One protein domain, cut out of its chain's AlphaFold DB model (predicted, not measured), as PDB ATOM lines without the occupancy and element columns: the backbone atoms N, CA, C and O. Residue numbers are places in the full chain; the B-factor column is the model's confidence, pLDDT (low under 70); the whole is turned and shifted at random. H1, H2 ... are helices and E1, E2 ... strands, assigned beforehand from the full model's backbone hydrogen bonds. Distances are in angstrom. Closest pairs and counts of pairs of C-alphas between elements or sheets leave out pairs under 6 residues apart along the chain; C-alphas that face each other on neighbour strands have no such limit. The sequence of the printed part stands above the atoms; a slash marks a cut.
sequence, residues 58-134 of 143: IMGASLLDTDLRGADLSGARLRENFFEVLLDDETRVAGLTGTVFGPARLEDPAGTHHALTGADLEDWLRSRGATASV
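What this domain is: This is residues 58 to 134 of the 143 residues of the protein "Secreted effector protein pipB2" of Streptomyces lavendulae subsp. lavendulae (UniProt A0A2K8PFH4). The chain winds in short stacked turns, a small solenoid whose two walls are the parallel rows E1, E3, E6 and E2, E4; the opening stretch, residues 58 to 76, makes a first turn beside E1 and E2. At the other end of the coil the winding gives way to the hairpin E4 and E5 and to H1, which packs on E6 and covers that end. The printed part has 77 residues, in the order E1 E2 E3 E4 E5 H1 E6, with sheets E1 E3 E6, parallel, and E2 E4 E5, mixed. The class is mixed, helices and strands, with under half of the residues in named elements. The whole is compact, with a radius of gyration of the C-alphas of 11.0 A and spans of 32 by 23 by 22 A.

Where its parts are: Start at Ile 58 and go through residues 58 to 76, which hold no named element. Find C-alpha 77 at (40.342, 5.008, 53.636); from there E1, residues 77 to 82, runs 13.4 A. Next come E2, residues 85 to 88, and E3, residues 97 to 101, which is 12.9 A long. E4, residues 104 to 107, and E5, residues 113 to 116, follow. Find C-alpha 118 at (32.928, 2.961, 36.612), where H1, residues 118 to 127, begins its 14.5 A. E6, residues 131 to 134, ends at C-alpha 134, at (34.757, 1.688, 42.135).

How they stand to each other: Look first at residues 58 to 59, paired parallel with residues 78 to 79 of E1, and residues 66 to 67, paired parallel with residues 85 to 86 of E2. E1 and E3 are parallel at 4 degrees, with N 99 and O 78 at 2.8 A. E3 is the inner strand and is parallel to E6 at 14 degrees, with N 133 and O 98 at 2.9 A. E3 runs on into E4 across a break of 2 residues, at 97 degrees. E2 and E4 are parallel at 33 degrees, with N 105 and O 85 at 2.8 A. E4 and E5 form a hairpin, antiparallel at 147 degrees, with N 106 and O 114 at 2.8 A. H1 is on the sheet E1 E3 E6, two layers, a helix over one face of a sheet, at a height over the sheet of 6.0 A. It only just lies over E6, with 3 of its C-alphas falling there, and runs along the strands, at 1 degrees to E6 on the local plane. The closest C-alphas of H1 and E6 are those of Glu 122 and Val 134, 5.5 A apart. H1 is also on the sheet E2 E4 E5, again two layers; its closest C-alphas to E4 are Leu 121 and Ala 104, 6.9 A apart. In H1 every O i to N i+4 pair is within hydrogen-bond range. E1 and E5 are apart.

The domain as a whole: The two C-alphas farthest apart are those of Gly 60 and Ala 110, at 32.9 A. The printed part has no cut, and no link is long; E2 to E3, with 8 residues, is short, and the other links are tight. The mean pLDDT of the printed part is 92.2, and no printed residue is under 70.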
ATOM      1  N   ILE A  58      37.096   8.089  55.849       94.19
ATOM      2  CA  ILE A  58      35.925   8.663  55.179       94.19
ATOM      3  C   ILE A  58      34.962   7.513  54.872       94.19
ATOM      4  O   ILE A  58      34.971   6.945  53.782       94.19
ATOM      5  N   MET A  59      34.180   7.104  55.872       93.19
ATOM      6  CA  MET A  59      33.264   5.964  55.741       93.19
ATOM      7  C   MET A  59      31.819   6.427  55.870       93.19
ATOM      8  O   MET A  59      31.497   7.097  56.844       93.19
ATOM      9  N   GLY A  60      30.946   6.092  54.921       88.56
ATOM     10  CA  GLY A  60      29.546   6.533  54.965       88.56
ATOM     11  C   GLY A  60      29.353   8.044  54.797       88.56
ATOM     12  O   GLY A  60      28.265   8.545  55.058       88.56
ATOM     13  N   ALA A  61      30.405   8.782  54.429       89.69
ATOM     14  CA  ALA A  61      30.344  10.227  54.251       89.69
ATOM     15  C   ALA A  61      29.672  10.591  52.921       89.69
ATOM     16  O   ALA A  61      29.855   9.909  51.905       89.69
ATOM     17  N   SER A  62      28.936  11.701  52.919       87.81
ATOM     18  CA  SER A  62      28.386  12.288  51.698       87.81
ATOM     19  C   SER A  62      29.347  13.352  51.173       87.81
ATOM     20  O   SER A  62      29.462  14.415  51.781       87.81
ATOM     21  N   LEU A  63      30.038  13.062  50.064       87.81
ATOM     22  CA  LEU A  63      30.937  13.995  49.367       87.81
ATOM     23  C   LEU A  63      30.289  14.574  48.098       87.81
ATOM     24  O   LEU A  63      30.987  15.025  47.194       87.81
ATOM     25  N   LEU A  64      28.958  14.534  48.004       87.50
ATOM     26  CA  LEU A  64      28.220  15.049  46.850       87.50
ATOM     27  C   LEU A  64      28.615  16.503  46.572       87.50
ATOM     28  O   LEU A  64      28.561  17.329  47.476       87.50
ATOM     29  N   ASP A  65      29.007  16.816  45.344       86.56
ATOM     30  CA  ASP A  65      29.429  18.152  44.913       86.56
ATOM     31  C   ASP A  65      30.611  18.751  45.698       86.56
ATOM     32  O   ASP A  65      30.787  19.968  45.714       86.56
ATOM     33  N   THR A  66      31.437  17.928  46.351       91.25
ATOM     34  CA  THR A  66      32.639  18.432  47.040       91.25
ATOM     35  C   THR A  66      33.738  18.766  46.030       91.25
ATOM     36  O   THR A  66      34.074  17.945  45.171       91.25
ATOM     37  N   ASP A  67      34.346  19.944  46.163       93.00
ATOM     38  CA  ASP A  67      35.516  20.338  45.374       93.00
ATOM     39  C   ASP A  67      36.805  19.866  46.064       93.00
ATOM     40  O   ASP A  67      37.177  20.384  47.117       93.00
ATOM     41  N   LEU A  68      37.469  18.862  45.485       95.38
ATOM     42  CA  LEU A  68      38.715  18.253  45.974       95.38
ATOM     43  C   LEU A  68      39.908  18.531  45.043       95.38
ATOM     44  O   LEU A  68      40.933  17.837  45.112       95.38
ATOM     45  N   ARG A  69      39.811  19.543  44.175       95.88
ATOM     46  CA  ARG A  69      40.930  19.971  43.322       95.88
ATOM     47  C   ARG A  69      42.156  20.329  44.165       95.88
ATOM     48  O   ARG A  69      42.044  20.996  45.201       95.88
ATOM     49  N   GLY A  70      43.316  19.798  43.789       96.75
ATOM     50  CA  GLY A  70      44.568  19.939  44.537       96.75
ATOM     51  C   GLY A  70      44.601  19.294  45.932       96.75
ATOM     52  O   GLY A  70      45.584  19.466  46.654       96.75
ATOM     53  N   ALA A  71      43.562  18.568  46.361       97.69
ATOM     54  CA  ALA A  71      43.538  17.932  47.678       97.69
ATOM     55  C   ALA A  71      44.494  16.723  47.767       97.69
ATOM     56  O   ALA A  71      44.751  16.020  46.784       97.69
ATOM     57  N   ASP A  72      44.993  16.439  48.973       98.31
ATOM     58  CA  ASP A  72      45.845  15.278  49.259       98.31
ATOM     59  C   ASP A  72      45.086  14.223  50.075       98.31
ATOM     60  O   ASP A  72      45.003  14.304  51.298       98.31
ATOM     61  N   LEU A  73      44.567  13.202  49.392       97.44
ATOM     62  CA  LEU A  73      43.884  12.039  49.970       97.44
ATOM     63  C   LEU A  73      44.842  10.849  50.160       97.44
ATOM     64  O   LEU A  73      44.400   9.701  50.268       97.44
ATOM     65  N   SER A  74      46.162  11.072  50.158       98.00
ATOM     66  CA  SER A  74      47.122   9.964  50.203       98.00
ATOM     67  C   SER A  74      46.923   9.098  51.451       98.00
ATOM     68  O   SER A  74      46.905   9.589  52.581       98.00
ATOM     69  N   GLY A  75      46.783   7.788  51.267       97.38
ATOM     70  CA  GLY A  75      46.549   6.844  52.361       97.38
ATOM     71  C   GLY A  75      45.149   6.902  52.987       97.38
ATOM     72  O   GLY A  75      44.907   6.187  53.961       97.38
ATOM     73  N   ALA A  76      44.238   7.741  52.479       97.19
ATOM     74  CA  ALA A  76      42.872   7.819  52.984       97.19
ATOM     75  C   ALA A  76      42.124   6.491  52.782       97.19
ATOM     76  O   ALA A  76      42.390   5.718  51.852       97.19
ATOM     77  N   ARG A  77      41.177   6.214  53.677       96.50
ATOM     78  CA  ARG A  77      40.342   5.008  53.636       96.50
ATOM     79  C   ARG A  77      38.907   5.404  53.348       96.50
ATOM     80  O   ARG A  77      38.271   6.034  54.195       96.50
ATOM     81  N   LEU A  78      38.428   5.022  52.171       93.00
ATOM     82  CA  LEU A  78      37.088   5.319  51.688       93.00
ATOM     83  C   LEU A  78      36.240   4.053  51.724       93.00
ATOM     84  O   LEU A  78      36.698   2.974  51.349       93.00
ATOM     85  N   ARG A  79      35.017   4.152  52.228       91.81
ATOM     86  CA  ARG A  79      34.066   3.037  52.214       91.81
ATOM     87  C   ARG A  79      32.655   3.583  52.248       91.81
ATOM     88  O   ARG A  79      32.371   4.464  53.050       91.81
ATOM     89  N   GLU A  80      31.748   3.007  51.464       86.44
ATOM     90  CA  GLU A  80      30.313   3.333  51.568       86.44
ATOM     91  C   GLU A  80      30.016   4.838  51.397       86.44
ATOM     92  O   GLU A  80      29.048   5.349  51.942       86.44
ATOM     93  N   ASN A  81      30.851   5.558  50.641       85.12
ATOM     94  CA  ASN A  81      30.701   6.991  50.388       85.12
ATOM     95  C   ASN A  81      30.228   7.271  48.957       85.12
ATOM     96  O   ASN A  81      30.674   6.623  48.006       85.12
ATOM     97  N   PHE A  82      29.392   8.299  48.803       83.62
ATOM     98  CA  PHE A  82      29.067   8.875  47.498       83.62
ATOM     99  C   PHE A  82      30.203   9.808  47.088       83.62
ATOM    100  O   PHE A  82      30.408  10.843  47.714       83.62
ATOM    101  N   PHE A  83      30.978   9.399  46.090       82.88
ATOM    102  CA  PHE A  83      32.204  10.051  45.629       82.88
ATOM    103  C   PHE A  83      31.949  10.944  44.405       82.88
ATOM    104  O   PHE A  83      32.726  10.931  43.455       82.88
ATOM    105  N   GLU A  84      30.856  11.713  44.433       88.50
ATOM    106  CA  GLU A  84      30.514  12.690  43.391       88.50
ATOM    107  C   GLU A  84      31.259  14.002  43.608       88.50
ATOM    108  O   GLU A  84      30.702  14.999  44.055       88.50
ATOM    109  N   VAL A  85      32.555  13.958  43.318       91.56
ATOM    110  CA  VAL A  85      33.511  15.024  43.629       91.56
ATOM    111  C   VAL A  85      34.124  15.617  42.366       91.56
ATOM    112  O   VAL A  85      34.170  14.960  41.321       91.56
ATOM    113  N   LEU A  86      34.629  16.845  42.477       92.81
ATOM    114  CA  LEU A  86      35.492  17.455  41.467       92.81
ATOM    115  C   LEU A  86      36.963  17.230  41.835       92.81
ATOM    116  O   LEU A  86      37.381  17.489  42.962       92.81
ATOM    117  N   LEU A  87      37.732  16.741  40.872       95.06
ATOM    118  CA  LEU A  87      39.152  16.418  40.955       95.06
ATOM    119  C   LEU A  87      39.889  17.188  39.861       95.06
ATOM    120  O   LEU A  87      39.283  17.583  38.869       95.06
ATOM    121  N   ASP A  88      41.195  17.345  40.005       95.69
ATOM    122  CA  ASP A  88      42.077  17.826  38.943       95.69
ATOM    123  C   ASP A  88      43.335  16.955  38.858       95.69
ATOM    124  O   ASP A  88      43.482  15.929  39.540       95.69
ATOM    125  N   ASP A  89      44.268  17.365  38.005       94.00
ATOM    126  CA  ASP A  89      45.541  16.679  37.873       94.00
ATOM    127  C   ASP A  89      46.437  16.785  39.115       94.00
ATOM    128  O   ASP A  89      47.318  15.935  39.297       94.00
ATOM    129  N   GLU A  90      46.202  17.759  39.992       96.19
ATOM    130  CA  GLU A  90      46.955  17.967  41.229       96.19
ATOM    131  C   GLU A  90      46.430  17.106  42.388       96.19
ATOM    132  O   GLU A  90      47.186  16.824  43.324       96.19
ATOM    133  N   THR A  91      45.185  16.618  42.318       97.06
ATOM    134  CA  THR A  91      44.598  15.757  43.350       97.06
ATOM    135  C   THR A  91      45.420  14.476  43.543       97.06
ATOM    136  O   THR A  91      45.637  13.672  42.623       97.06
ATOM    137  N   ARG A  92      45.866  14.245  44.782       98.06
ATOM    138  CA  ARG A  92      46.725  13.111  45.150       98.06
ATOM    139  C   ARG A  92      45.906  12.020  45.821       98.06
ATOM    140  O   ARG A  92      45.262  12.256  46.836       98.06
ATOM    141  N   VAL A  93      45.999  10.801  45.298       97.31
ATOM    142  CA  VAL A  93      45.275   9.619  45.810       97.31
ATOM    143  C   VAL A  93      46.204   8.431  46.085       97.31
ATOM    144  O   VAL A  93      45.762   7.291  46.193       97.31
ATOM    145  N   ALA A  94      47.510   8.667  46.207       97.62
ATOM    146  CA  ALA A  94      48.481   7.592  46.397       97.62
ATOM    147  C   ALA A  94      48.215   6.818  47.699       97.62
ATOM    148  O   ALA A  94      48.134   7.397  48.781       97.62
ATOM    149  N   GLY A  95      48.080   5.495  47.612       97.00
ATOM    150  CA  GLY A  95      47.749   4.642  48.753       97.00
ATOM    151  C   GLY A  95      46.315   4.795  49.267       97.00
ATOM    152  O   GLY A  95      46.006   4.246  50.322       97.00
ATOM    153  N   LEU A  96      45.443   5.530  48.565       95.94
ATOM    154  CA  LEU A  96      44.014   5.562  48.865       95.94
ATOM    155  C   LEU A  96      43.442   4.147  48.722       95.94
ATOM    156  O   LEU A  96      43.720   3.459  47.740       95.94
ATOM    157  N   THR A  97      42.646   3.703  49.694       96.06
ATOM    158  CA  THR A  97      42.124   2.326  49.742       96.06
ATOM    159  C   THR A  97      40.619   2.282  49.976       96.06
ATOM    160  O   THR A  97      40.035   3.232  50.499       96.06
ATOM    161  N   GLY A  98      40.013   1.136  49.651       92.94
ATOM    162  CA  GLY A  98      38.639   0.798  50.013       92.94
ATOM    163  C   GLY A  98      37.675   0.842  48.833       92.94
ATOM    164  O   GLY A  98      38.010   0.348  47.758       92.94
ATOM    165  N   THR A  99      36.463   1.351  49.033       91.50
ATOM    166  CA  THR A  99      35.414   1.349  48.008       91.50
ATOM    167  C   THR A  99      34.781   2.719  47.849       91.50
ATOM    168  O   THR A  99      34.463   3.379  48.835       91.50
ATOM    169  N   VAL A 100      34.573   3.129  46.600       89.75
ATOM    170  CA  VAL A 100      33.935   4.405  46.259       89.75
ATOM    171  C   VAL A 100      32.753   4.177  45.327       89.75
ATOM    172  O   VAL A 100      32.809   3.321  44.442       89.75
ATOM    173  N   PHE A 101      31.688   4.951  45.513       88.06
ATOM    174  CA  PHE A 101      30.558   4.994  44.589       88.06
ATOM    175  C   PHE A 101      30.677   6.267  43.750       88.06
ATOM    176  O   PHE A 101      30.467   7.359  44.268       88.06
ATOM    177  N   GLY A 102      31.082   6.125  42.485       81.56
ATOM    178  CA  GLY A 102      31.169   7.242  41.536       81.56
ATOM    179  C   GLY A 102      29.793   7.709  41.030       81.56
ATOM    180  O   GLY A 102      28.768   7.160  41.447       81.56
ATOM    181  N   PRO A 103      29.744   8.667  40.087       87.44
ATOM    182  CA  PRO A 103      30.850   9.158  39.251       87.44
ATOM    183  C   PRO A 103      31.721  10.204  39.959       87.44
ATOM    184  O   PRO A 103      31.291  10.745  40.959       87.44
ATOM    185  N   ALA A 104      32.902  10.523  39.425       91.06
ATOM    186  CA  ALA A 104      33.657  11.732  39.777       91.06
ATOM    187  C   ALA A 104      33.845  12.606  38.528       91.06
ATOM    188  O   ALA A 104      33.642  12.136  37.407       91.06
ATOM    189  N   ARG A 105      34.234  13.869  38.693       91.69
ATOM    190  CA  ARG A 105      34.568  14.773  37.582       91.69
ATOM    191  C   ARG A 105      36.041  15.140  37.657       91.69
ATOM    192  O   ARG A 105      36.533  15.440  38.738       91.69
ATOM    193  N   LEU A 106      36.722  15.124  36.522       93.50
ATOM    194  CA  LEU A 106      38.102  15.566  36.385       93.50
ATOM    195  C   LEU A 106      38.131  16.869  35.589       93.50
ATOM    196  O   LEU A 106      37.677  16.898  34.448       93.50
ATOM    197  N   GLU A 107      38.649  17.935  36.180       93.56
ATOM    198  CA  GLU A 107      38.971  19.176  35.484       93.56
ATOM    199  C   GLU A 107      40.358  19.055  34.851       93.56
ATOM    200  O   GLU A 107      41.341  18.754  35.532       93.56
ATOM    201  N   ASP A 108      40.428  19.265  33.537       90.31
ATOM    202  CA  ASP A 108      41.694  19.334  32.816       90.31
ATOM    203  C   ASP A 108      42.341  20.731  32.929       90.31
ATOM    204  O   ASP A 108      41.687  21.700  33.329       90.31
ATOM    205  N   PRO A 109      43.616  20.892  32.534       88.88
ATOM    206  CA  PRO A 109      44.295  22.188  32.587       88.88
ATOM    207  C   PRO A 109      43.670  23.288  31.711       88.88
ATOM    208  O   PRO A 109      44.004  24.462  31.879       88.88
ATOM    209  N   ALA A 110      42.799  22.937  30.759       90.31
ATOM    210  CA  ALA A 110      42.046  23.895  29.954       90.31
ATOM    211  C   ALA A 110      40.730  24.331  30.634       90.31
ATOM    212  O   ALA A 110      40.040  25.208  30.111       90.31
ATOM    213  N   GLY A 111      40.401  23.762  31.800       85.06
ATOM    214  CA  GLY A 111      39.170  24.014  32.547       85.06
ATOM    215  C   GLY A 111      37.976  23.193  32.055       85.06
ATOM    216  O   GLY A 111      36.840  23.494  32.422       85.06
ATOM    217  N   THR A 112      38.201  22.181  31.215       88.25
ATOM    218  CA  THR A 112      37.141  21.287  30.732       88.25
ATOM    219  C   THR A 112      36.911  20.178  31.743       88.25
ATOM    220  O   THR A 112      37.858  19.613  32.289       88.25
ATOM    221  N   HIS A 113      35.646  19.845  31.997       87.50
ATOM    222  CA  HIS A 113      35.276  18.788  32.935       87.50
ATOM    223  C   HIS A 113      34.985  17.486  32.197       87.50
ATOM    224  O   HIS A 113      34.165  17.453  31.283       87.50
ATOM    225  N   HIS A 114      35.610  16.404  32.651       90.25
ATOM    226  CA  HIS A 114      35.465  15.053  32.121       90.25
ATOM    227  C   HIS A 114      34.832  14.160  33.185       90.25
ATOM    228  O   HIS A 114      35.312  14.090  34.317       90.25
ATOM    229  N   ALA A 115      33.742  13.471  32.850       89.00
ATOM    230  CA  ALA A 115      33.121  12.530  33.775       89.00
ATOM    231  C   ALA A 115      33.952  11.239  33.859       89.00
ATOM    232  O   ALA A 115      34.132  10.542  32.865       89.00
ATOM    233  N   LEU A 116      34.413  10.896  35.060       89.44
ATOM    234  CA  LEU A 116      35.038   9.617  35.375       89.44
ATOM    235  C   LEU A 116      33.986   8.687  35.976       89.44
ATOM    236  O   LEU A 116      33.470   8.920  37.074       89.44
ATOM    237  N   THR A 117      33.663   7.609  35.265       86.94
ATOM    238  CA  THR A 117      32.621   6.665  35.686       86.94
ATOM    239  C   THR A 117      33.143   5.236  35.682       86.94
ATOM    240  O   THR A 117      34.002   4.894  34.877       86.94
ATOM    241  N   GLY A 118      32.628   4.396  36.587       86.69
ATOM    242  CA  GLY A 118      32.928   2.961  36.612       86.69
ATOM    243  C   GLY A 118      34.424   2.652  36.485       86.69
ATOM    244  O   GLY A 118      35.209   3.032  37.353       86.69
ATOM    245  N   ALA A 119      34.788   1.975  35.392       89.50
ATOM    246  CA  ALA A 119      36.159   1.572  35.096       89.50
ATOM    247  C   ALA A 119      37.113   2.762  34.900       89.50
ATOM    248  O   ALA A 119      38.224   2.707  35.410       89.50
ATOM    249  N   ASP A 120      36.678   3.858  34.270       91.56
ATOM    250  CA  ASP A 120      37.544   5.022  34.015       91.56
ATOM    251  C   ASP A 120      37.981   5.691  35.322       91.56
ATOM    252  O   ASP A 120      39.137   6.079  35.489       91.56
ATOM    253  N   LEU A 121      37.061   5.785  36.290       92.00
ATOM    254  CA  LEU A 121      37.385   6.277  37.629       92.00
ATOM    255  C   LEU A 121      38.336   5.319  38.352       92.00
ATOM    256  O   LEU A 121      39.264   5.756  39.032       92.00
ATOM    257  N   GLU A 122      38.112   4.016  38.215       93.00
ATOM    258  CA  GLU A 122      38.947   3.007  38.859       93.00
ATOM    259  C   GLU A 122      40.374   3.019  38.294       93.00
ATOM    260  O   GLU A 122      41.345   2.979  39.052       93.00
ATOM    261  N   ASP A 123      40.509   3.149  36.978       94.50
ATOM    262  CA  ASP A 123      41.788   3.238  36.282       94.50
ATOM    263  C   ASP A 123      42.511   4.549  36.601       94.50
ATOM    264  O   ASP A 123      43.713   4.529  36.882       94.50
ATOM    265  N   TRP A 124      41.792   5.674  36.673       94.81
ATOM    266  CA  TRP A 124      42.360   6.945  37.125       94.81
ATOM    267  C   TRP A 124      42.938   6.824  38.543       94.81
ATOM    268  O   TRP A 124      44.099   7.172  38.771       94.81
ATOM    269  N   LEU A 125      42.179   6.241  39.477       94.88
ATOM    270  CA  LEU A 125      42.622   5.997  40.853       94.88
ATOM    271  C   LEU A 125      43.870   5.096  40.889       94.88
ATOM    272  O   LEU A 125      44.875   5.440  41.524       94.88
ATOM    273  N   ARG A 126      43.842   3.963  40.178       95.62
ATOM    274  CA  ARG A 126      44.959   3.004  40.124       95.62
ATOM    275  C   ARG A 126      46.217   3.592  39.503       95.62
ATOM    276  O   ARG A 126      47.305   3.378  40.037       95.62
ATOM    277  N   SER A 127      46.083   4.358  38.420       96.62
ATOM    278  CA  SER A 127      47.215   5.012  37.746       96.62
ATOM    279  C   SER A 127      47.990   5.953  38.679       96.62
ATOM    280  O   SER A 127      49.194   6.143  38.521       96.62
ATOM    281  N   ARG A 128      47.314   6.473  39.712       96.50
ATOM    282  CA  ARG A 128      47.862   7.360  40.747       96.50
ATOM    283  C   ARG A 128      48.241   6.632  42.042       96.50
ATOM    284  O   ARG A 128      48.526   7.272  43.055       96.50
ATOM    285  N   GLY A 129      48.281   5.299  42.020       96.44
ATOM    286  CA  GLY A 129      48.727   4.467  43.135       96.44
ATOM    287  C   GLY A 129      47.670   4.213  44.210       96.44
ATOM    288  O   GLY A 129      48.032   3.822  45.320       96.44
ATOM    289  N   ALA A 130      46.386   4.441  43.924       96.25
ATOM    290  CA  ALA A 130      45.304   3.992  44.792       96.25
ATOM    291  C   ALA A 130      44.992   2.504  44.562       96.25
ATOM    292  O   ALA A 130      45.174   1.963  43.472       96.25
ATOM    293  N   THR A 131      44.463   1.847  45.587       94.62
ATOM    294  CA  THR A 131      43.936   0.476  45.530       94.62
ATOM    295  C   THR A 131      42.446   0.425  45.870       94.62
ATOM    296  O   THR A 131      41.943  -0.597  46.334       94.62
ATOM    297  N   ALA A 132      41.725   1.531  45.659       91.19
ATOM    298  CA  ALA A 132      40.277   1.553  45.800       91.19
ATOM    299  C   ALA A 132      39.564   0.914  44.605       91.19
ATOM    300  O   ALA A 132      39.999   1.037  43.461       91.19
ATOM    301  N   SER A 133      38.436   0.275  44.902       90.62
ATOM    302  CA  SER A 133      37.511  -0.259  43.908       90.62
ATOM    303  C   SER A 133      36.321   0.671  43.727       90.62
ATOM    304  O   SER A 133      35.702   1.108  44.704       90.62
ATOM    305  N   VAL A 134      35.968   0.937  42.473       89.12
ATOM    306  CA  VAL A 134      34.757   1.688  42.135       89.12
ATOM    307  C   VAL A 134      33.599   0.707  42.061       89.12
ATOM    308  O   VAL A 134      33.581  -0.200  41.230       89.12
TER     309      VAL A 134